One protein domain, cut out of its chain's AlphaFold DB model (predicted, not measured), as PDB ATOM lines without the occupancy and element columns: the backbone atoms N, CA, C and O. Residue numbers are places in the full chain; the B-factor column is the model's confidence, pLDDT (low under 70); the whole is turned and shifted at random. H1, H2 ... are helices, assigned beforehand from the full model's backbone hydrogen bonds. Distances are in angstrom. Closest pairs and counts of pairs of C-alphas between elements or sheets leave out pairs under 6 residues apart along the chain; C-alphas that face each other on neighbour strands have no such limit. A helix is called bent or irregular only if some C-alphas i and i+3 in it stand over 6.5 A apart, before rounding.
ATOM      1  N   LEU A  68     236.071 174.996 138.097       91.75
ATOM      2  CA  LEU A  68     236.533 173.879 138.918       91.75
ATOM      3  C   LEU A  68     235.401 173.308 139.787       91.75
ATOM      4  O   LEU A  68     235.186 172.096 139.816       91.75
ATOM      5  N   GLU A  69     234.617 174.168 140.442       91.62
ATOM      6  CA  GLU A  69     233.457 173.747 141.239       91.62
ATOM      7  C   GLU A  69     232.372 173.066 140.393       91.62
ATOM      8  O   GLU A  69     231.758 172.081 140.814       91.62
ATOM      9  N   ASN A  70     232.144 173.547 139.170       93.62
ATOM     10  CA  ASN A  70     231.232 172.894 138.235       93.62
ATOM     11  C   ASN A  70     231.765 171.527 137.781       93.62
ATOM     12  O   ASN A  70     230.978 170.584 137.674       93.62
ATOM     13  N   SER A  71     233.073 171.395 137.549       93.62
ATOM     14  CA  SER A  71     233.717 170.120 137.218       93.62
ATOM     15  C   SER A  71     233.609 169.119 138.369       93.62
ATOM     16  O   SER A  71     233.170 167.991 138.139       93.62
ATOM     17  N   LYS A  72     233.866 169.541 139.618       93.94
ATOM     18  CA  LYS A  72     233.660 168.716 140.825       93.94
ATOM     19  C   LYS A  72     232.221 168.202 140.921       93.94
ATOM     20  O   LYS A  72     232.009 167.008 141.123       93.94
ATOM     21  N   LYS A  73     231.222 169.075 140.728       94.62
ATOM     22  CA  LYS A  73     229.796 168.697 140.771       94.62
ATOM     23  C   LYS A  73     229.421 167.705 139.670       94.62
ATOM     24  O   LYS A  73     228.822 166.674 139.959       94.62
ATOM     25  N   LYS A  74     229.816 167.979 138.422       93.38
ATOM     26  CA  LYS A  74     229.552 167.081 137.284       93.38
ATOM     27  C   LYS A  74     230.191 165.711 137.484       93.38
ATOM     28  O   LYS A  74     229.571 164.700 137.167       93.38
ATOM     29  N   LEU A  75     231.418 165.672 137.998       94.75
ATOM     30  CA  LEU A  75     232.103 164.417 138.271       94.75
ATOM     31  C   LEU A  75     231.400 163.641 139.388       94.75
ATOM     32  O   LEU A  75     231.155 162.444 139.244       94.75
ATOM     33  N   LYS A  76     230.982 164.337 140.451       94.12
ATOM     34  CA  LYS A  76     230.217 163.744 141.550       94.12
ATOM     35  C   LYS A  76     228.903 163.113 141.072       94.12
ATOM     36  O   LYS A  76     228.586 161.988 141.456       94.12
ATOM     37  N   ASP A  77     228.198 163.776 140.154       92.12
ATOM     38  CA  ASP A  77     226.973 163.255 139.534       92.12
ATOM     39  C   ASP A  77     227.190 161.960 138.731       92.12
ATOM     40  O   ASP A  77     226.234 161.196 138.533       92.12
ATOM     41  N   ILE A  78     228.405 161.731 138.219       92.56
ATOM     42  CA  ILE A  78     228.798 160.485 137.549       92.56
ATOM     43  C   ILE A  78     229.161 159.435 138.606       92.56
ATOM     44  O   ILE A  78     228.588 158.343 138.583       92.56
ATOM     45  N   GLU A  79     230.030 159.775 139.568       92.06
ATOM     46  CA  GLU A  79     230.470 158.888 140.660       92.06
ATOM     47  C   GLU A  79     229.302 158.250 141.421       92.06
ATOM     48  O   GLU A  79     229.333 157.057 141.738       92.06
ATOM     49  N   ASP A  80     228.254 159.029 141.692       90.81
ATOM     50  CA  ASP A  80     227.076 158.581 142.439       90.81
ATOM     51  C   ASP A  80     226.221 157.568 141.656       90.81
ATOM     52  O   ASP A  80     225.322 156.938 142.215       90.81
ATOM     53  N   LYS A  81     226.502 157.368 140.362       91.81
ATOM     54  CA  LYS A  81     225.813 156.407 139.487       91.81
ATOM     55  C   LYS A  81     226.692 155.223 139.087       91.81
ATOM     56  O   LYS A  81     226.140 154.230 138.613       91.81
ATOM     57  N   LEU A  82     228.010 155.279 139.309       91.88
ATOM     58  CA  LEU A  82     228.953 154.251 138.838       91.88
ATOM     59  C   LEU A  82     228.630 152.840 139.350       91.88
ATOM     60  O   LEU A  82     228.731 151.870 138.599       91.88
ATOM     61  N   TYR A  83     228.109 152.733 140.576       90.25
ATOM     62  CA  TYR A  83     227.692 151.464 141.189       90.25
ATOM     63  C   TYR A  83     226.624 150.692 140.381       90.25
ATOM     64  O   TYR A  83     226.418 149.494 140.585       90.25
ATOM     65  N   LEU A  84     225.902 151.365 139.475       91.62
ATOM     66  CA  LEU A  84     224.907 150.733 138.605       91.62
ATOM     67  C   LEU A  84     225.551 149.941 137.466       91.62
ATOM     68  O   LEU A  84     224.940 148.982 136.975       91.62
ATOM     69  N   PHE A  85     226.748 150.350 137.043       89.69
ATOM     70  CA  PHE A  85     227.407 149.874 135.829       89.69
ATOM     71  C   PHE A  85     228.342 148.691 136.064       89.69
ATOM     72  O   PHE A  85     228.619 147.978 135.101       89.69
ATOM     73  N   THR A  86     228.729 148.432 137.313       83.38
ATOM     74  CA  THR A  86     229.451 147.221 137.716       83.38
ATOM     75  C   THR A  86     228.596 145.971 137.496       83.38
ATOM     76  O   THR A  86     227.357 145.998 137.619       83.38
ATOM     77  N   ASN A  87     229.258 144.868 137.149       79.25
ATOM     78  CA  ASN A  87     228.592 143.605 136.812       79.25
ATOM     79  C   ASN A  87     228.677 142.562 137.938       79.25
ATOM     80  O   ASN A  87     227.987 141.548 137.879       79.25
ATOM     81  N   THR A  88     229.477 142.819 138.972       84.12
ATOM     82  CA  THR A  88     229.761 141.862 140.055       84.12
ATOM     83  C   THR A  88     228.824 142.009 141.269       84.12
ATOM     84  O   THR A  88     228.684 141.076 142.066       84.12
ATOM     85  N   ASN A  89     228.104 143.133 141.394       87.75
ATOM     86  CA  ASN A  89     227.040 143.334 142.387       87.75
ATOM     87  C   ASN A  89     225.652 142.928 141.867       87.75
ATOM     88  O   ASN A  89     225.275 143.166 140.716       87.75
ATOM     89  N   THR A  90     224.834 142.375 142.760       90.88
ATOM     90  CA  THR A  90     223.417 142.111 142.505       90.88
ATOM     91  C   THR A  90     222.564 143.310 142.904       90.88
ATOM     92  O   THR A  90     223.041 144.306 143.451       90.88
ATOM     93  N   SER A  91     221.259 143.221 142.656       94.69
ATOM     94  CA  SER A  91     220.308 144.216 143.146       94.69
ATOM     95  C   SER A  91     220.267 144.315 144.680       94.69
ATOM     96  O   SER A  91     219.874 145.360 145.194       94.69
ATOM     97  N   TYR A  92     220.729 143.284 145.403       94.00
ATOM     98  CA  TYR A  92     220.893 143.315 146.858       94.00
ATOM     99  C   TYR A  92     221.917 144.377 147.269       94.00
ATOM    100  O   TYR A  92     221.568 145.309 147.991       94.00
ATOM    101  N   GLU A  93     223.136 144.301 146.733       92.81
ATOM    102  CA  GLU A  93     224.213 145.237 147.071       92.81
ATOM    103  C   GLU A  93     223.985 146.618 146.435       92.81
ATOM    104  O   GLU A  93     224.188 147.639 147.084       92.81
ATOM    105  N   LYS A  94     223.408 146.695 145.221       93.69
ATOM    106  CA  LYS A  94     223.001 147.984 144.602       93.69
ATOM    107  C   LYS A  94     221.954 148.756 145.416       93.69
ATOM    108  O   LYS A  94     221.743 149.948 145.181       93.69
ATOM    109  N   SER A  95     221.263 148.076 146.326       94.56
ATOM    110  CA  SER A  95     220.275 148.671 147.227       94.56
ATOM    111  C   SER A  95     220.798 148.940 148.635       94.56
ATOM    112  O   SER A  95     220.030 149.414 149.469       94.56
ATOM    113  N   ASN A  96     222.080 148.648 148.898       93.56
ATOM    114  CA  ASN A  96     222.708 148.668 150.223       93.56
ATOM    115  C   ASN A  96     221.995 147.788 151.267       93.56
ATOM    116  O   ASN A  96     222.216 147.946 152.469       93.56
ATOM    117  N   LEU A  97     221.128 146.858 150.847       95.06
ATOM    118  CA  LEU A  97     220.418 145.989 151.784       95.06
ATOM    119  C   LEU A  97     221.373 145.043 152.509       95.06
ATOM    120  O   LEU A  97     221.164 144.761 153.684       95.06
ATOM    121  N   ASP A  98     222.427 144.582 151.841       92.31
ATOM    122  CA  ASP A  98     223.495 143.784 152.441       92.31
ATOM    123  C   ASP A  98     224.151 144.495 153.629       92.31
ATOM    124  O   ASP A  98     224.286 143.897 154.699       92.31
ATOM    125  N   LYS A  99     224.484 145.777 153.460       93.25
ATOM    126  CA  LYS A  99     225.055 146.642 154.493       93.25
ATOM    127  C   LYS A  99     224.052 146.949 155.605       93.25
ATOM    128  O   LYS A  99     224.346 146.723 156.778       93.25
ATOM    129  N   ASN A 100     222.859 147.421 155.257       94.56
ATOM    130  CA  ASN A 100     221.893 147.885 156.254       94.56
ATOM    131  C   ASN A 100     221.364 146.716 157.104       94.56
ATOM    132  O   ASN A 100     221.277 146.819 158.327       94.56
ATOM    133  N   ILE A 101     221.107 145.550 156.495       95.56
ATOM    134  CA  ILE A 101     220.728 144.336 157.239       95.56
ATOM    135  C   ILE A 101     221.889 143.852 158.118       95.56
ATOM    136  O   ILE A 101     221.659 143.352 159.222       95.56
ATOM    137  N   TYR A 102     223.142 144.020 157.680       93.12
ATOM    138  CA  TYR A 102     224.293 143.701 158.517       93.12
ATOM    139  C   TYR A 102     224.354 144.567 159.777       93.12
ATOM    140  O   TYR A 102     224.600 144.023 160.852       93.12
ATOM    141  N   TYR A 103     224.088 145.872 159.691       92.56
ATOM    142  CA  TYR A 103     224.031 146.731 160.879       92.56
ATOM    143  C   TYR A 103     222.943 146.304 161.856       92.56
ATOM    144  O   TYR A 103     223.239 146.133 163.039       92.56
ATOM    145  N   VAL A 104     221.746 145.974 161.357       94.88
ATOM    146  CA  VAL A 104     220.685 145.398 162.197       94.88
ATOM    147  C   VAL A 104     221.159 144.108 162.876       94.88
ATOM    148  O   VAL A 104     220.907 143.920 164.060       94.88
ATOM    149  N   SER A 105     221.926 143.247 162.192       91.88
ATOM    150  CA  SER A 105     222.500 142.023 162.790       91.88
ATOM    151  C   SER A 105     223.558 142.290 163.878       91.88
ATOM    152  O   SER A 105     223.890 141.405 164.671       91.88
ATOM    153  N   LYS A 106     224.105 143.511 163.923       91.31
ATOM    154  CA  LYS A 106     225.116 143.980 164.881       91.31
ATOM    155  C   LYS A 106     224.545 144.947 165.915       91.31
ATOM    156  O   LYS A 106     225.305 145.675 166.545       91.31
ATOM    157  N   TYR A 107     223.236 144.884 166.153       90.56
ATOM    158  CA  TYR A 107     222.516 145.723 167.112       90.56
ATOM    159  C   TYR A 107     223.167 145.845 168.496       90.56
ATOM    160  O   TYR A 107     223.100 146.897 169.114       90.56
ATOM    161  N   TYR A 108     223.842 144.798 168.978       88.56
ATOM    162  CA  TYR A 108     224.522 144.783 170.279       88.56
ATOM    163  C   TYR A 108     225.708 145.761 170.385       88.56
ATOM    164  O   TYR A 108     226.294 145.895 171.457       88.56
ATOM    165  N   LYS A 109     226.098 146.411 169.283       88.69
ATOM    166  CA  LYS A 109     227.135 147.450 169.233       88.69
ATOM    167  C   LYS A 109     226.567 148.875 169.194       88.69
ATOM    168  O   LYS A 109     227.358 149.812 169.194       88.69
ATOM    169  N   TYR A 110     225.245 149.047 169.161       88.56
ATOM    170  CA  TYR A 110     224.601 150.334 168.892       88.56
ATOM    171  C   TYR A 110     223.470 150.652 169.873       88.56
ATOM    172  O   TYR A 110     222.973 149.779 170.584       88.56
ATOM    173  N   SER A 111     223.056 151.922 169.900       93.06
ATOM    174  CA  SER A 111     221.851 152.346 170.615       93.06
ATOM    175  C   SER A 111     220.588 151.828 169.925       93.06
ATOM    176  O   SER A 111     220.581 151.562 168.721       93.06
ATOM    177  N   LEU A 112     219.490 151.730 170.683       93.44
ATOM    178  CA  LEU A 112     218.183 151.363 170.135       93.44
ATOM    179  C   LEU A 112     217.746 152.328 169.021       93.44
ATOM    180  O   LEU A 112     217.257 151.874 167.990       93.44
ATOM    181  N   ASP A 113     217.984 153.630 169.193       94.44
ATOM    182  CA  ASP A 113     217.660 154.650 168.188       94.44
ATOM    183  C   ASP A 113     218.368 154.387 166.861       94.44
ATOM    184  O   ASP A 113     217.731 154.388 165.809       94.44
ATOM    185  N   LYS A 114     219.664 154.054 166.900       94.12
ATOM    186  CA  LYS A 114     220.411 153.755 165.677       94.12
ATOM    187  C   LYS A 114     219.882 152.499 164.977       94.12
ATOM    188  O   LYS A 114     219.738 152.480 163.757       94.12
ATOM    189  N   VAL A 115     219.543 151.462 165.742       95.19
ATOM    190  CA  VAL A 115     218.941 150.235 165.196       95.19
ATOM    191  C   VAL A 115     217.571 150.522 164.572       95.19
ATOM    192  O   VAL A 115     217.262 150.005 163.498       95.19
ATOM    193  N   ASN A 116     216.758 151.362 165.215       95.94
ATOM    194  CA  ASN A 116     215.466 151.806 164.692       95.94
ATOM    195  C   ASN A 116     215.632 152.543 163.355       95.94
ATOM    196  O   ASN A 116     214.901 152.256 162.406       95.94
ATOM    197  N   GLU A 117     216.610 153.449 163.260       95.94
ATOM    198  CA  GLU A 117     216.955 154.143 162.016       95.94
ATOM    199  C   GLU A 117     217.343 153.162 160.904       95.94
ATOM    200  O   GLU A 117     216.810 153.263 159.798       95.94
ATOM    201  N   ASP A 118     218.196 152.175 161.196       95.81
ATOM    202  CA  ASP A 118     218.624 151.169 160.214       95.81
ATOM    203  C   ASP A 118     217.437 150.334 159.697       95.81
ATOM    204  O   ASP A 118     217.317 150.067 158.497       95.81
ATOM    205  N   ILE A 119     216.509 149.951 160.584       97.94
ATOM    206  CA  ILE A 119     215.274 149.237 160.216       97.94
ATOM    207  C   ILE A 119     214.395 150.105 159.302       97.94
ATOM    208  O   ILE A 119     213.885 149.616 158.288       97.94
ATOM    209  N   LEU A 120     214.217 151.387 159.635       97.12
ATOM    210  CA  LEU A 120     213.435 152.324 158.824       97.12
ATOM    211  C   LEU A 120     214.085 152.584 157.461       97.12
ATOM    212  O   LEU A 120     213.375 152.672 156.456       97.12
ATOM    213  N   GLU A 121     215.415 152.652 157.392       97.56
ATOM    214  CA  GLU A 121     216.149 152.801 156.136       97.56
ATOM    215  C   GLU A 121     215.912 151.603 155.209       97.56
ATOM    216  O   GLU A 121     215.594 151.785 154.033       97.56
ATOM    217  N   ILE A 122     215.955 150.376 155.743       98.31
ATOM    218  CA  ILE A 122     215.617 149.166 154.979       98.31
ATOM    219  C   ILE A 122     214.185 149.259 154.433       98.31
ATOM    220  O   ILE A 122     213.960 149.031 153.242       98.31
ATOM    221  N   ILE A 123     213.207 149.632 155.263       98.06
ATOM    222  CA  ILE A 123     211.800 149.768 154.842       98.06
ATOM    223  C   ILE A 123     211.638 150.848 153.759       98.06
ATOM    224  O   ILE A 123     210.885 150.663 152.794       98.06
ATOM    225  N   LYS A 124     212.373 151.959 153.872       97.62
ATOM    226  CA  LYS A 124     212.404 153.027 152.868       97.62
ATOM    227  C   LYS A 124     212.966 152.531 151.537       97.62
ATOM    228  O   LYS A 124     212.408 152.880 150.496       97.62
ATOM    229  N   THR A 125     213.991 151.676 151.554       97.88
ATOM    230  CA  THR A 125     214.499 151.019 150.342       97.88
ATOM    231  C   THR A 125     213.382 150.245 149.648       97.88
ATOM    232  O   THR A 125     213.086 150.546 148.496       97.88
ATOM    233  N   PHE A 126     212.660 149.353 150.339       98.19
ATOM    234  CA  PHE A 126     211.509 148.642 149.749       98.19
ATOM    235  C   PHE A 126     210.446 149.601 149.186       98.19
ATOM    236  O   PHE A 126     209.993 149.433 148.050       98.19
ATOM    237  N   SER A 127     210.112 150.651 149.938       96.94
ATOM    238  CA  SER A 127     209.116 151.652 149.536       96.94
ATOM    239  C   SER A 127     209.525 152.398 148.260       96.94
ATOM    240  O   SER A 127     208.696 152.621 147.381       96.94
ATOM    241  N   SER A 128     210.815 152.718 148.099       95.69
ATOM    242  CA  SER A 128     211.346 153.377 146.895       95.69
ATOM    243  C   SER A 128     211.257 152.513 145.628       95.69
ATOM    244  O   SER A 128     211.232 153.042 144.516       95.69
ATOM    245  N   LEU A 129     211.136 151.189 145.787       95.75
ATOM    246  CA  LEU A 129     210.860 150.241 144.706       95.75
ATOM    247  C   LEU A 129     209.354 149.965 144.512       95.75
ATOM    248  O   LEU A 129     208.986 149.113 143.704       95.75
ATOM    249  N   GLY A 130     208.476 150.671 145.234       95.50
ATOM    250  CA  GLY A 130     207.022 150.486 145.189       95.50
ATOM    251  C   GLY A 130     206.505 149.317 146.035       95.50
ATOM    252  O   GLY A 130     205.376 148.873 145.835       95.50
ATOM    253  N   ILE A 131     207.314 148.797 146.965       97.38
ATOM    254  CA  ILE A 131     206.929 147.721 147.884       97.38
ATOM    255  C   ILE A 131     206.586 148.341 149.240       97.38
ATOM    256  O   ILE A 131     207.464 148.620 150.055       97.38
ATOM    257  N   ASN A 132     205.294 148.543 149.489       95.81
ATOM    258  CA  ASN A 132     204.808 149.116 150.744       95.81
ATOM    259  C   ASN A 132     204.725 148.032 151.825       95.81
ATOM    260  O   ASN A 132     203.768 147.256 151.854       95.81
ATOM    261  N   LEU A 133     205.730 147.980 152.699       97.12
ATOM    262  CA  LEU A 133     205.755 147.050 153.825       97.12
ATOM    263  C   LEU A 133     204.844 147.533 154.957       97.12
ATOM    264  O   LEU A 133     204.843 148.703 155.330       97.12
ATOM    265  N   THR A 134     204.101 146.600 155.539       96.50
ATOM    266  CA  THR A 134     203.252 146.806 156.716       96.50
ATOM    267  C   THR A 134     203.656 145.831 157.816       96.50
ATOM    268  O   THR A 134     204.314 144.828 157.552       96.50
ATOM    269  N   SER A 135     203.189 146.033 159.051       95.19
ATOM    270  CA  SER A 135     203.451 145.093 160.156       95.19
ATOM    271  C   SER A 135     203.015 143.645 159.849       95.19
ATOM    272  O   SER A 135     203.573 142.691 160.393       95.19
ATOM    273  N   LYS A 136     202.068 143.430 158.922       94.56
ATOM    274  CA  LYS A 136     201.625 142.092 158.483       94.56
ATOM    275  C   LYS A 136     202.681 141.324 157.689       94.56
ATOM    276  O   LYS A 136     202.652 140.093 157.700       94.56
ATOM    277  N   ASP A 137     203.603 142.024 157.039       96.81
ATOM    278  CA  ASP A 137     204.712 141.418 156.302       96.81
ATOM    279  C   ASP A 137     205.774 140.851 157.258       96.81
ATOM    280  O   ASP A 137     206.573 139.994 156.879       96.81
ATOM    281  N   PHE A 138     205.721 141.232 158.540       96.69
ATOM    282  CA  PHE A 138     206.681 140.829 159.552       96.69
ATOM    283  C   PHE A 138     206.231 139.599 160.360       96.69
ATOM    284  O   PHE A 138     205.859 139.684 161.527       96.69
ATOM    285  N   TYR A 139     206.285 138.417 159.742       93.56
ATOM    286  CA  TYR A 139     205.707 137.182 160.299       93.56
ATOM    287  C   TYR A 139     206.657 136.265 161.090       93.56
ATOM    288  O   TYR A 139     206.230 135.167 161.444       93.56
ATOM    289  N   TYR A 140     207.919 136.628 161.356       94.94
ATOM    290  CA  TYR A 140     208.864 135.726 162.047       94.94
ATOM    291  C   TYR A 140     208.470 135.430 163.500       94.94
ATOM    292  O   TYR A 140     208.588 134.290 163.956       94.94
ATOM    293  N   SER A 141     207.907 136.415 164.198       93.88
ATOM    294  CA  SER A 141     207.228 136.231 165.481       93.88
ATOM    295  C   SER A 141     206.110 137.257 165.649       93.88
ATOM    296  O   SER A 141     206.137 138.322 165.032       93.88
ATOM    297  N   LYS A 142     205.145 136.967 166.534       91.00
ATOM    298  CA  LYS A 142     204.117 137.949 166.924       91.00
ATOM    299  C   LYS A 142     204.743 139.228 167.491       91.00
ATOM    300  O   LYS A 142     204.244 140.319 167.259       91.00
ATOM    301  N   TYR A 143     205.857 139.076 168.207       94.00
ATOM    302  CA  TYR A 143     206.576 140.178 168.823       94.00
ATOM    303  C   TYR A 143     207.183 141.104 167.770       94.00
ATOM    304  O   TYR A 143     207.071 142.314 167.904       94.00
ATOM    305  N   LEU A 144     207.750 140.548 166.691       96.00
ATOM    306  CA  LEU A 144     208.327 141.356 165.614       96.00
ATOM    307  C   LEU A 144     207.255 142.210 164.949       96.00
ATOM    308  O   LEU A 144     207.468 143.391 164.712       96.00
ATOM    309  N   LYS A 145     206.084 141.621 164.707       95.12
ATOM    310  CA  LYS A 145     204.937 142.353 164.183       95.12
ATOM    311  C   LYS A 145     204.553 143.536 165.075       95.12
ATOM    312  O   LYS A 145     204.348 144.614 164.538       95.12
ATOM    313  N   ILE A 146     204.473 143.350 166.398       94.94
ATOM    314  CA  ILE A 146     204.132 144.430 167.345       94.94
ATOM    315  C   ILE A 146     205.201 145.527 167.323       94.94
ATOM    316  O   ILE A 146     204.867 146.700 167.218       94.94
ATOM    317  N   TYR A 147     206.476 145.144 167.384       96.94
ATOM    318  CA  TYR A 147     207.584 146.095 167.386       96.94
ATOM    319  C   TYR A 147     207.626 146.936 166.103       96.94
ATOM    320  O   TYR A 147     207.709 148.157 166.171       96.94
ATOM    321  N   ILE A 148     207.482 146.305 164.933       97.06
ATOM    322  CA  ILE A 148     207.449 147.026 163.654       97.06
ATOM    323  C   ILE A 148     206.187 147.882 163.518       97.06
ATOM    324  O   ILE A 148     206.250 148.966 162.952       97.06
ATOM    325  N   ASP A 149     205.044 147.436 164.042       96.31
ATOM    326  CA  ASP A 149     203.827 148.253 164.067       96.31
ATOM    327  C   ASP A 149     204.022 149.524 164.905       96.31
ATOM    328  O   ASP A 149     203.656 150.609 164.461       96.31
ATOM    329  N   ALA A 150     204.668 149.411 166.069       96.00
ATOM    330  CA  ALA A 150     205.025 150.565 166.888       96.00
ATOM    331  C   ALA A 150     206.002 151.503 166.171       96.00
ATOM    332  O   ALA A 150     205.789 152.714 166.172       96.00
ATOM    333  N   LEU A 151     207.016 150.944 165.504       95.69
ATOM    334  CA  LEU A 151     208.009 151.700 164.744       95.69
ATOM    335  C   LEU A 151     207.381 152.474 163.572       95.69
ATOM    336  O   LEU A 151     207.648 153.655 163.392       95.69
ATOM    337  N   LEU A 152     206.523 151.823 162.782       94.94
ATOM    338  CA  LEU A 152     205.888 152.427 161.604       94.94
ATOM    339  C   LEU A 152     204.864 153.509 161.961       94.94
ATOM    340  O   LEU A 152     204.646 154.425 161.171       94.94
ATOM    341  N   ASN A 153     204.224 153.392 163.125       93.62
ATOM    342  CA  ASN A 153     203.196 154.325 163.580       93.62
ATOM    343  C   ASN A 153     203.718 155.357 164.597       93.62
ATOM    344  O   ASN A 153     202.907 156.098 165.149       93.62
ATOM    345  N   ASN A 154     205.035 155.418 164.851       88.12
ATOM    346  CA  ASN A 154     205.654 156.283 165.868       88.12
ATOM    347  C   ASN A 154     204.955 156.194 167.242       88.12
ATOM    348  O   ASN A 154     204.637 157.211 167.860       88.12
ATOM    349  N   LEU A 155     204.674 154.970 167.701       90.12
ATOM    350  CA  LEU A 155     204.176 154.720 169.060       90.12
ATOM    351  C   LEU A 155     205.331 154.803 170.076       90.12
ATOM    352  O   LEU A 155     206.460 155.123 169.713       90.12
ATOM    353  N   ASP A 156     205.074 154.501 171.350       90.75
ATOM    354  CA  ASP A 156     206.128 154.438 172.370       90.75
ATOM    355  C   ASP A 156     207.080 153.253 172.110       90.75
ATOM    356  O   ASP A 156     206.825 152.113 172.514       90.75
ATOM    357  N   ILE A 157     208.143 153.504 171.338       92.62
ATOM    358  CA  ILE A 157     209.067 152.474 170.850       92.62
ATOM    359  C   ILE A 157     209.913 151.906 171.989       92.62
ATOM    360  O   ILE A 157     210.149 150.698 171.993       92.62
ATOM    361  N   LEU A 158     210.358 152.736 172.939       93.06
ATOM    362  CA  LEU A 158     211.218 152.298 174.041       93.06
ATOM    363  C   LEU A 158     210.456 151.333 174.948       93.06
ATOM    364  O   LEU A 158     210.880 150.186 175.113       93.06
ATOM    365  N   ASP A 159     209.282 151.748 175.426       93.44
ATOM    366  CA  ASP A 159     208.439 150.908 176.276       93.44
ATOM    367  C   ASP A 159     208.009 149.639 175.534       93.44
ATOM    368  O   ASP A 159     207.999 148.537 176.093       93.44
ATOM    369  N   THR A 160     207.670 149.753 174.244       94.31
ATOM    370  CA  THR A 160     207.320 148.587 173.420       94.31
ATOM    371  C   THR A 160     208.495 147.621 173.295       94.31
ATOM    372  O   THR A 160     208.309 146.407 173.435       94.31
ATOM    373  N   PHE A 161     209.699 148.136 173.044       94.56
ATOM    374  CA  PHE A 161     210.908 147.335 172.902       94.56
ATOM    375  C   PHE A 161     211.239 146.609 174.204       94.56
ATOM    376  O   PHE A 161     211.370 145.388 174.172       94.56
ATOM    377  N   GLU A 162     211.293 147.299 175.346       93.69
ATOM    378  CA  GLU A 162     211.595 146.679 176.642       93.69
ATOM    379  C   GLU A 162     210.594 145.567 176.981       93.69
ATOM    380  O   GLU A 162     210.977 144.434 177.294       93.69
ATOM    381  N   ASN A 163     209.296 145.839 176.815       94.19
ATOM    382  CA  ASN A 163     208.228 144.869 177.066       94.19
ATOM    383  C   ASN A 163     208.315 143.615 176.183       94.19
ATOM    384  O   ASN A 163     207.872 142.529 176.585       94.19
ATOM    385  N   ILE A 164     208.820 143.763 174.958       94.38
ATOM    386  CA  ILE A 164     209.017 142.667 174.012       94.38
ATOM    387  C   ILE A 164     210.321 141.927 174.293       94.38
ATOM    388  O   ILE A 164     210.322 140.696 174.275       94.38
ATOM    389  N   TYR A 165     211.408 142.645 174.564       92.81
ATOM    390  CA  TYR A 165     212.756 142.096 174.669       92.81
ATOM    391  C   TYR A 165     212.858 141.052 175.786       92.81
ATOM    392  O   TYR A 165     213.388 139.965 175.569       92.81
ATOM    393  N   TRP A 166     212.225 141.301 176.937       90.31
ATOM    394  CA  TRP A 166     212.157 140.320 178.030       90.31
ATOM    395  C   TRP A 166     211.401 139.032 177.668       90.31
ATOM    396  O   TRP A 166     211.625 137.988 178.273       90.31
ATOM    397  N   LYS A 167     210.505 139.084 176.674       89.94
ATOM    398  CA  LYS A 167     209.742 137.924 176.177       89.94
ATOM    399  C   LYS A 167     210.410 137.258 174.972       89.94
ATOM    400  O   LYS A 167     210.123 136.098 174.678       89.94
ATOM    401  N   CYS A 168     211.232 138.004 174.239       90.94
ATOM    402  CA  CYS A 168     211.889 137.597 173.006       90.94
ATOM    403  C   CYS A 168     213.153 138.443 172.802       90.94
ATOM    404  O   CYS A 168     213.135 139.443 172.087       90.94
ATOM    405  N   SER A 169     214.260 138.019 173.413       91.12
ATOM    406  CA  SER A 169     215.555 138.709 173.322       91.12
ATOM    407  C   SER A 169     216.131 138.723 171.902       91.12
ATOM    408  O   SER A 169     216.912 139.598 171.548       91.12
ATOM    409  N   ASP A 170     215.703 137.782 171.056       92.38
ATOM    410  CA  ASP A 170     216.165 137.634 169.671       92.38
ATOM    411  C   ASP A 170     215.335 138.444 168.659       92.38
ATOM    412  O   ASP A 170     215.419 138.216 167.450       92.38
ATOM    413  N   ILE A 171     214.528 139.406 169.120       95.31
ATOM    414  CA  ILE A 171     213.610 140.189 168.279       95.31
ATOM    415  C   ILE A 171     214.293 140.848 167.068       95.31
ATOM    416  O   ILE A 171     213.739 140.850 165.968       95.31
ATOM    417  N   LEU A 172     215.522 141.338 167.236       96.25
ATOM    418  CA  LEU A 172     216.294 141.973 166.165       96.25
ATOM    419  C   LEU A 172     216.900 140.946 165.195       96.25
ATOM    420  O   LEU A 172     216.934 141.191 163.991       96.25
ATOM    421  N   THR A 173     217.239 139.743 165.672       95.94
ATOM    422  CA  THR A 173     217.551 138.604 164.787       95.94
ATOM    423  C   THR A 173     216.322 138.228 163.954       95.94
ATOM    424  O   THR A 173     216.435 137.911 162.770       95.94
ATOM    425  N   HIS A 174     215.116 138.293 164.526       96.69
ATOM    426  CA  HIS A 174     213.897 138.045 163.758       96.69
ATOM    427  C   HIS A 174     213.703 139.104 162.669       96.69
ATOM    428  O   HIS A 174     213.306 138.744 161.562       96.69
ATOM    429  N   ALA A 175     213.983 140.380 162.962       97.69
ATOM    430  CA  ALA A 175     213.925 141.464 161.982       97.69
ATOM    431  C   ALA A 175     214.905 141.223 160.822       97.69
ATOM    432  O   ALA A 175     214.485 141.205 159.665       97.69
ATOM    433  N   GLU A 176     216.174 140.938 161.136       97.19
ATOM    434  CA  GLU A 176     217.232 140.619 160.167       97.19
ATOM    435  C   GLU A 176     216.794 139.518 159.188       97.19
ATOM    436  O   GLU A 176     216.813 139.696 157.966       97.19
ATOM    437  N   LEU A 177     216.358 138.372 159.718       97.81
ATOM    438  CA  LEU A 177     215.973 137.232 158.889       97.81
ATOM    439  C   LEU A 177     214.710 137.512 158.071       97.81
ATOM    440  O   LEU A 177     214.587 137.029 156.944       97.81
ATOM    441  N   ASN A 178     213.781 138.300 158.611       98.19
ATOM    442  CA  ASN A 178     212.580 138.677 157.883       98.19
ATOM    443  C   ASN A 178     212.898 139.579 156.693       98.19
ATOM    444  O   ASN A 178     212.394 139.336 155.602       98.19
ATOM    445  N   PHE A 179     213.806 140.545 156.847       98.25
ATOM    446  CA  PHE A 179     214.265 141.360 155.724       98.25
ATOM    447  C   PHE A 179     214.958 140.534 154.640       98.25
ATOM    448  O   PHE A 179     214.651 140.708 153.458       98.25
ATOM    449  N   LYS A 180     215.805 139.566 155.021       97.38
ATOM    450  CA  LYS A 180     216.391 138.608 154.065       97.38
ATOM    451  C   LYS A 180     215.299 137.841 153.302       97.38
ATOM    452  O   LYS A 180     215.370 137.714 152.078       97.38
ATOM    453  N   SER A 181     214.249 137.395 153.992       97.69
ATOM    454  CA  SER A 181     213.096 136.729 153.371       97.69
ATOM    455  C   SER A 181     212.306 137.635 152.425       97.69
ATOM    456  O   SER A 181     211.971 137.242 151.304       97.69
ATOM    457  N   LEU A 182     212.026 138.869 152.852       98.12
ATOM    458  CA  LEU A 182     211.311 139.867 152.058       98.12
ATOM    459  C   LEU A 182     212.074 140.208 150.779       98.12
ATOM    460  O   LEU A 182     211.452 140.287 149.717       98.12
ATOM    461  N   TYR A 183     213.401 140.331 150.846       97.69
ATOM    462  CA  TYR A 183     214.231 140.506 149.657       97.69
ATOM    463  C   TYR A 183     214.104 139.304 148.713       97.69
ATOM    464  O   TYR A 183     213.773 139.484 147.544       97.69
ATOM    465  N   LEU A 184     214.253 138.066 149.207       96.62
ATOM    466  CA  LEU A 184     214.128 136.870 148.360       96.62
ATOM    467  C   LEU A 184     212.763 136.765 147.663       96.62
ATOM    468  O   LEU A 184     212.697 136.359 146.501       96.62
ATOM    469  N   LYS A 185     211.676 137.139 148.343       96.44
ATOM    470  CA  LYS A 185     210.320 137.151 147.766       96.44
ATOM    471  C   LYS A 185     210.146 138.203 146.677       96.44
ATOM    472  O   LYS A 185     209.402 137.969 145.728       96.44
ATOM    473  N   ASN A 186     210.828 139.336 146.812       97.69
ATOM    474  CA  ASN A 186     210.698 140.484 145.920       97.69
ATOM    475  C   ASN A 186     211.895 140.661 144.977       97.69
ATOM    476  O   ASN A 186     211.961 141.666 144.271       97.69
ATOM    477  N   LYS A 187     212.817 139.692 144.910       96.44
ATOM    478  CA  LYS A 187     214.070 139.789 144.145       96.44
ATOM    479  C   LYS A 187     213.855 140.256 142.703       96.44
ATOM    480  O   LYS A 187     214.543 141.150 142.235       96.44
ATOM    481  N   ASN A 188     212.836 139.731 142.023       97.06
ATOM    482  CA  ASN A 188     212.531 140.118 140.641       97.06
ATOM    483  C   ASN A 188     212.156 141.605 140.494       97.06
ATOM    484  O   ASN A 188     212.420 142.201 139.453       97.06
ATOM    485  N   VAL A 189     211.530 142.209 141.512       97.81
ATOM    486  CA  VAL A 189     211.196 143.645 141.523       97.81
ATOM    487  C   VAL A 189     212.474 144.470 141.648       97.81
ATOM    488  O   VAL A 189     212.660 145.416 140.885       97.81
ATOM    489  N   PHE A 190     213.375 144.059 142.544       97.81
ATOM    490  CA  PHE A 190     214.704 144.649 142.700       97.81
ATOM    491  C   PHE A 190     215.513 144.556 141.401       97.81
ATOM    492  O   PHE A 190     215.927 145.581 140.858       97.81
ATOM    493  N   ASP A 191     215.664 143.353 140.846       96.69
ATOM    494  CA  ASP A 191     216.411 143.115 139.607       96.69
ATOM    495  C   ASP A 191     215.865 143.966 138.449       96.69
ATOM    496  O   ASP A 191     216.626 144.654 137.763       96.69
ATOM    497  N   LYS A 192     214.536 144.009 138.273       96.75
ATOM    498  CA  LYS A 192     213.893 144.832 137.239       96.75
ATOM    499  C   LYS A 192     214.139 146.326 137.452       96.75
ATOM    500  O   LYS A 192     214.421 147.026 136.481       96.75
ATOM    501  N   HIS A 193     214.027 146.823 138.684       96.31
ATOM    502  CA  HIS A 193     214.226 148.238 138.997       96.31
ATOM    503  C   HIS A 193     215.632 148.709 138.605       96.31
ATOM    504  O   HIS A 193     215.777 149.671 137.848       96.31
ATOM    505  N   TYR A 194     216.669 148.003 139.066       95.06
ATOM    506  CA  TYR A 194     218.054 148.390 138.792       95.06
ATOM    507  C   TYR A 194     218.451 148.173 137.331       95.06
ATOM    508  O   TYR A 194     219.217 148.974 136.796       95.06
ATOM    509  N   LEU A 195     217.884 147.167 136.656       94.12
ATOM    510  CA  LEU A 195     218.068 146.988 135.216       94.12
ATOM    511  C   LEU A 195     217.473 148.158 134.420       94.12
ATOM    512  O   LEU A 195     218.144 148.712 133.555       94.12
ATOM    513  N   VAL A 196     216.241 148.579 134.730       94.38
ATOM    514  CA  VAL A 196     215.608 149.739 134.078       94.38
ATOM    515  C   VAL A 196     216.396 151.018 134.361       94.38
ATOM    516  O   VAL A 196     216.643 151.794 133.439       94.38
ATOM    517  N   LYS A 197     216.842 151.226 135.607       93.38
ATOM    518  CA  LYS A 197     217.666 152.383 135.986       93.38
ATOM    519  C   LYS A 197     218.983 152.419 135.202       93.38
ATOM    520  O   LYS A 197     219.319 153.468 134.662       93.38
ATOM    521  N   LYS A 198     219.679 151.280 135.084       94.00
ATOM    522  CA  LYS A 198     220.895 151.126 134.266       94.00
ATOM    523  C   LYS A 198     220.609 151.436 132.793       94.00
ATOM    524  O   LYS A 198     221.251 152.308 132.223       94.00
ATOM    525  N   ASN A 199     219.604 150.796 132.197       93.38
ATOM    526  CA  ASN A 199     219.282 150.957 130.774       93.38
ATOM    527  C   ASN A 199     218.849 152.386 130.414       93.38
ATOM    528  O   ASN A 199     219.166 152.869 129.335       93.38
ATOM    529  N   ASN A 200     218.164 153.088 131.321       92.81
ATOM    530  CA  ASN A 200     217.792 154.488 131.112       92.81
ATOM    531  C   ASN A 200     219.003 155.428 131.039       92.81
ATOM    532  O   ASN A 200     218.906 156.462 130.381       92.81
ATOM    533  N   LEU A 201     220.106 155.084 131.710       91.31
ATOM    534  CA  LEU A 201     221.360 155.840 131.671       91.31
ATOM    535  C   LEU A 201     222.235 155.456 130.466       91.31
ATOM    536  O   LEU A 201     223.025 156.275 130.019       91.31
ATOM    537  N   LEU A 202     222.065 154.246 129.923       92.75
ATOM    538  CA  LEU A 202     222.833 153.704 128.793       92.75
ATOM    539  C   LEU A 202     222.174 153.918 127.416       92.75
ATOM    540  O   LEU A 202     222.542 153.244 126.462       92.75
ATOM    541  N   LYS A 203     221.170 154.798 127.284       88.81
ATOM    542  CA  LYS A 203     220.379 154.924 126.036       88.81
ATOM    543  C   LYS A 203     221.235 155.109 124.779       88.81
ATOM    544  O   LYS A 203     220.974 154.442 123.786       88.81
ATOM    545  N   ASP A 204     222.248 155.964 124.874       88.31
ATOM    546  CA  ASP A 204     223.136 156.335 123.768       88.31
ATOM    547  C   ASP A 204     224.619 156.143 124.141       88.31
ATOM    548  O   ASP A 204     225.493 156.798 123.585       88.31
ATOM    549  N   THR A 205     224.911 155.292 125.134       92.25
ATOM    550  CA  THR A 205     226.280 155.055 125.618       92.25
ATOM    551  C   THR A 205     226.445 153.659 126.216       92.25
ATOM    552  O   THR A 205     225.473 152.984 126.559       92.25
ATOM    553  N   THR A 206     227.684 153.206 126.373       91.75
ATOM    554  CA  THR A 206     228.026 151.930 127.005       91.75
ATOM    555  C   THR A 206     228.565 152.118 128.424       91.75
ATOM    556  O   THR A 206     229.030 153.193 128.795       91.75
ATOM    557  N   CYS A 207     228.561 151.053 129.240       90.75
ATOM    558  CA  CYS A 207     229.224 151.102 130.549       90.75
ATOM    559  C   CYS A 207     230.692 151.528 130.410       90.75
ATOM    560  O   CYS A 207     231.159 152.345 131.195       90.75
ATOM    561  N   LYS A 208     231.399 150.984 129.410       90.94
ATOM    562  CA  LYS A 208     232.814 151.276 129.174       90.94
ATOM    563  C   LYS A 208     233.034 152.760 128.889       90.94
ATOM    564  O   LYS A 208     233.859 153.374 129.543       90.94
ATOM    565  N   GLU A 209     232.239 153.338 127.993       93.12
ATOM    566  CA  GLU A 209     232.313 154.767 127.667       93.12
ATOM    567  C   GLU A 209     232.064 155.664 128.884       93.12
ATOM    568  O   GLU A 209     232.762 156.658 129.046       93.12
ATOM    569  N   ILE A 210     231.127 155.309 129.773       93.19
ATOM    570  CA  ILE A 210     230.895 156.064 131.018       93.19
ATOM    571  C   ILE A 210     232.111 155.991 131.947       93.19
ATOM    572  O   ILE A 210     232.493 157.002 132.535       93.19
TER     573      ILE A 210
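What this domain is: This is residues 68 to 210 of the 498 residues of an uncharacterized protein of Clostridium sp. CAG:609 (UniProt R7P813). A long helix, H7, is bent into two arms at a steep angle and runs along an elongated, loose model. The helical hairpin H3 and H4 lies beside its first arm H7a, a second helical hairpin, H5 and H6, stands crosswise near the beginning of that arm, and residues 68 to 77 of H1 stick out near the far end of the second arm H7b. The printed part has 143 residues with eight named helices, H1 to H8 in order, and no named strand; the class is all helix. It is loose, with a radius of gyration of the C-alphas of 18.3 A, and spans 56 by 35 by 25 A.

Where its parts are: H1, residues 68 to 82, begins at C-alpha 68 (236.533, 173.879, 138.918) and is 21.0 A long. H2 is residues 91 to 94, H3 residues 97 to 105, 11.9 A long, and H4 residues 112 to 128, 24.3 A long. H5 is residues 142 to 152, 15.5 A long, and H6 residues 157 to 165, 11.7 A long. H7, residues 171 to 201, was assigned as one helix by its hydrogen bonds but is bent: C-alphas 185 and 188 are 8.0 A apart. Its arms are H7a, residues 171 to 185, 21.0 A long, and H7b, residues 188 to 201, 20.1 A long, at a steep tilt of 65 degrees. H8, residues 207 to 210, ends at C-alpha 210 (230.895, 156.064, 131.018).

How they stand to each other: H7 is the hub, touching three helices through its arms. H7a touches H3 at a shallow tilt of 19 degrees, opposite ways, the closest C-alphas being those of Ile 101 and Glu 176, 5.9 A apart. H3 and H4, a hairpin, touch at a shallow tilt of 25 degrees, with the C-alphas of Val 104 and Val 115 closest at 6.0 A. H7a touches H5 with residues 171 to 175 alone, about perpendicular at 82 degrees; the C-alphas of Leu 144 and Ile 171 are closest at 6.0 A. H5 and H6, a hairpin, touch at a shallow tilt of 11 degrees, closest at the C-alphas of Ala 150 and Ile 157, 6.0 A. H7b touches H2 with residues 190 to 194 alone, closest at the C-alphas of Ser 91 and Asp 191, 5.4 A. H1 and H8 touch no helix. Each O i to N i+4 pair is within hydrogen-bond range in H3, H4, H5, H6, H7a and H7b; in H1 10 of 11 are, and H2 and H8 are too short for such a pair.

The domain as a whole: The C-alphas of Leu 68 and Lys 167 are the two farthest apart, 58.3 A. The printed part has no cut. The link from H4 to H5, 13 residues, is long. No printed residue has a pLDDT under 70, and the mean of the printed part is 93.9.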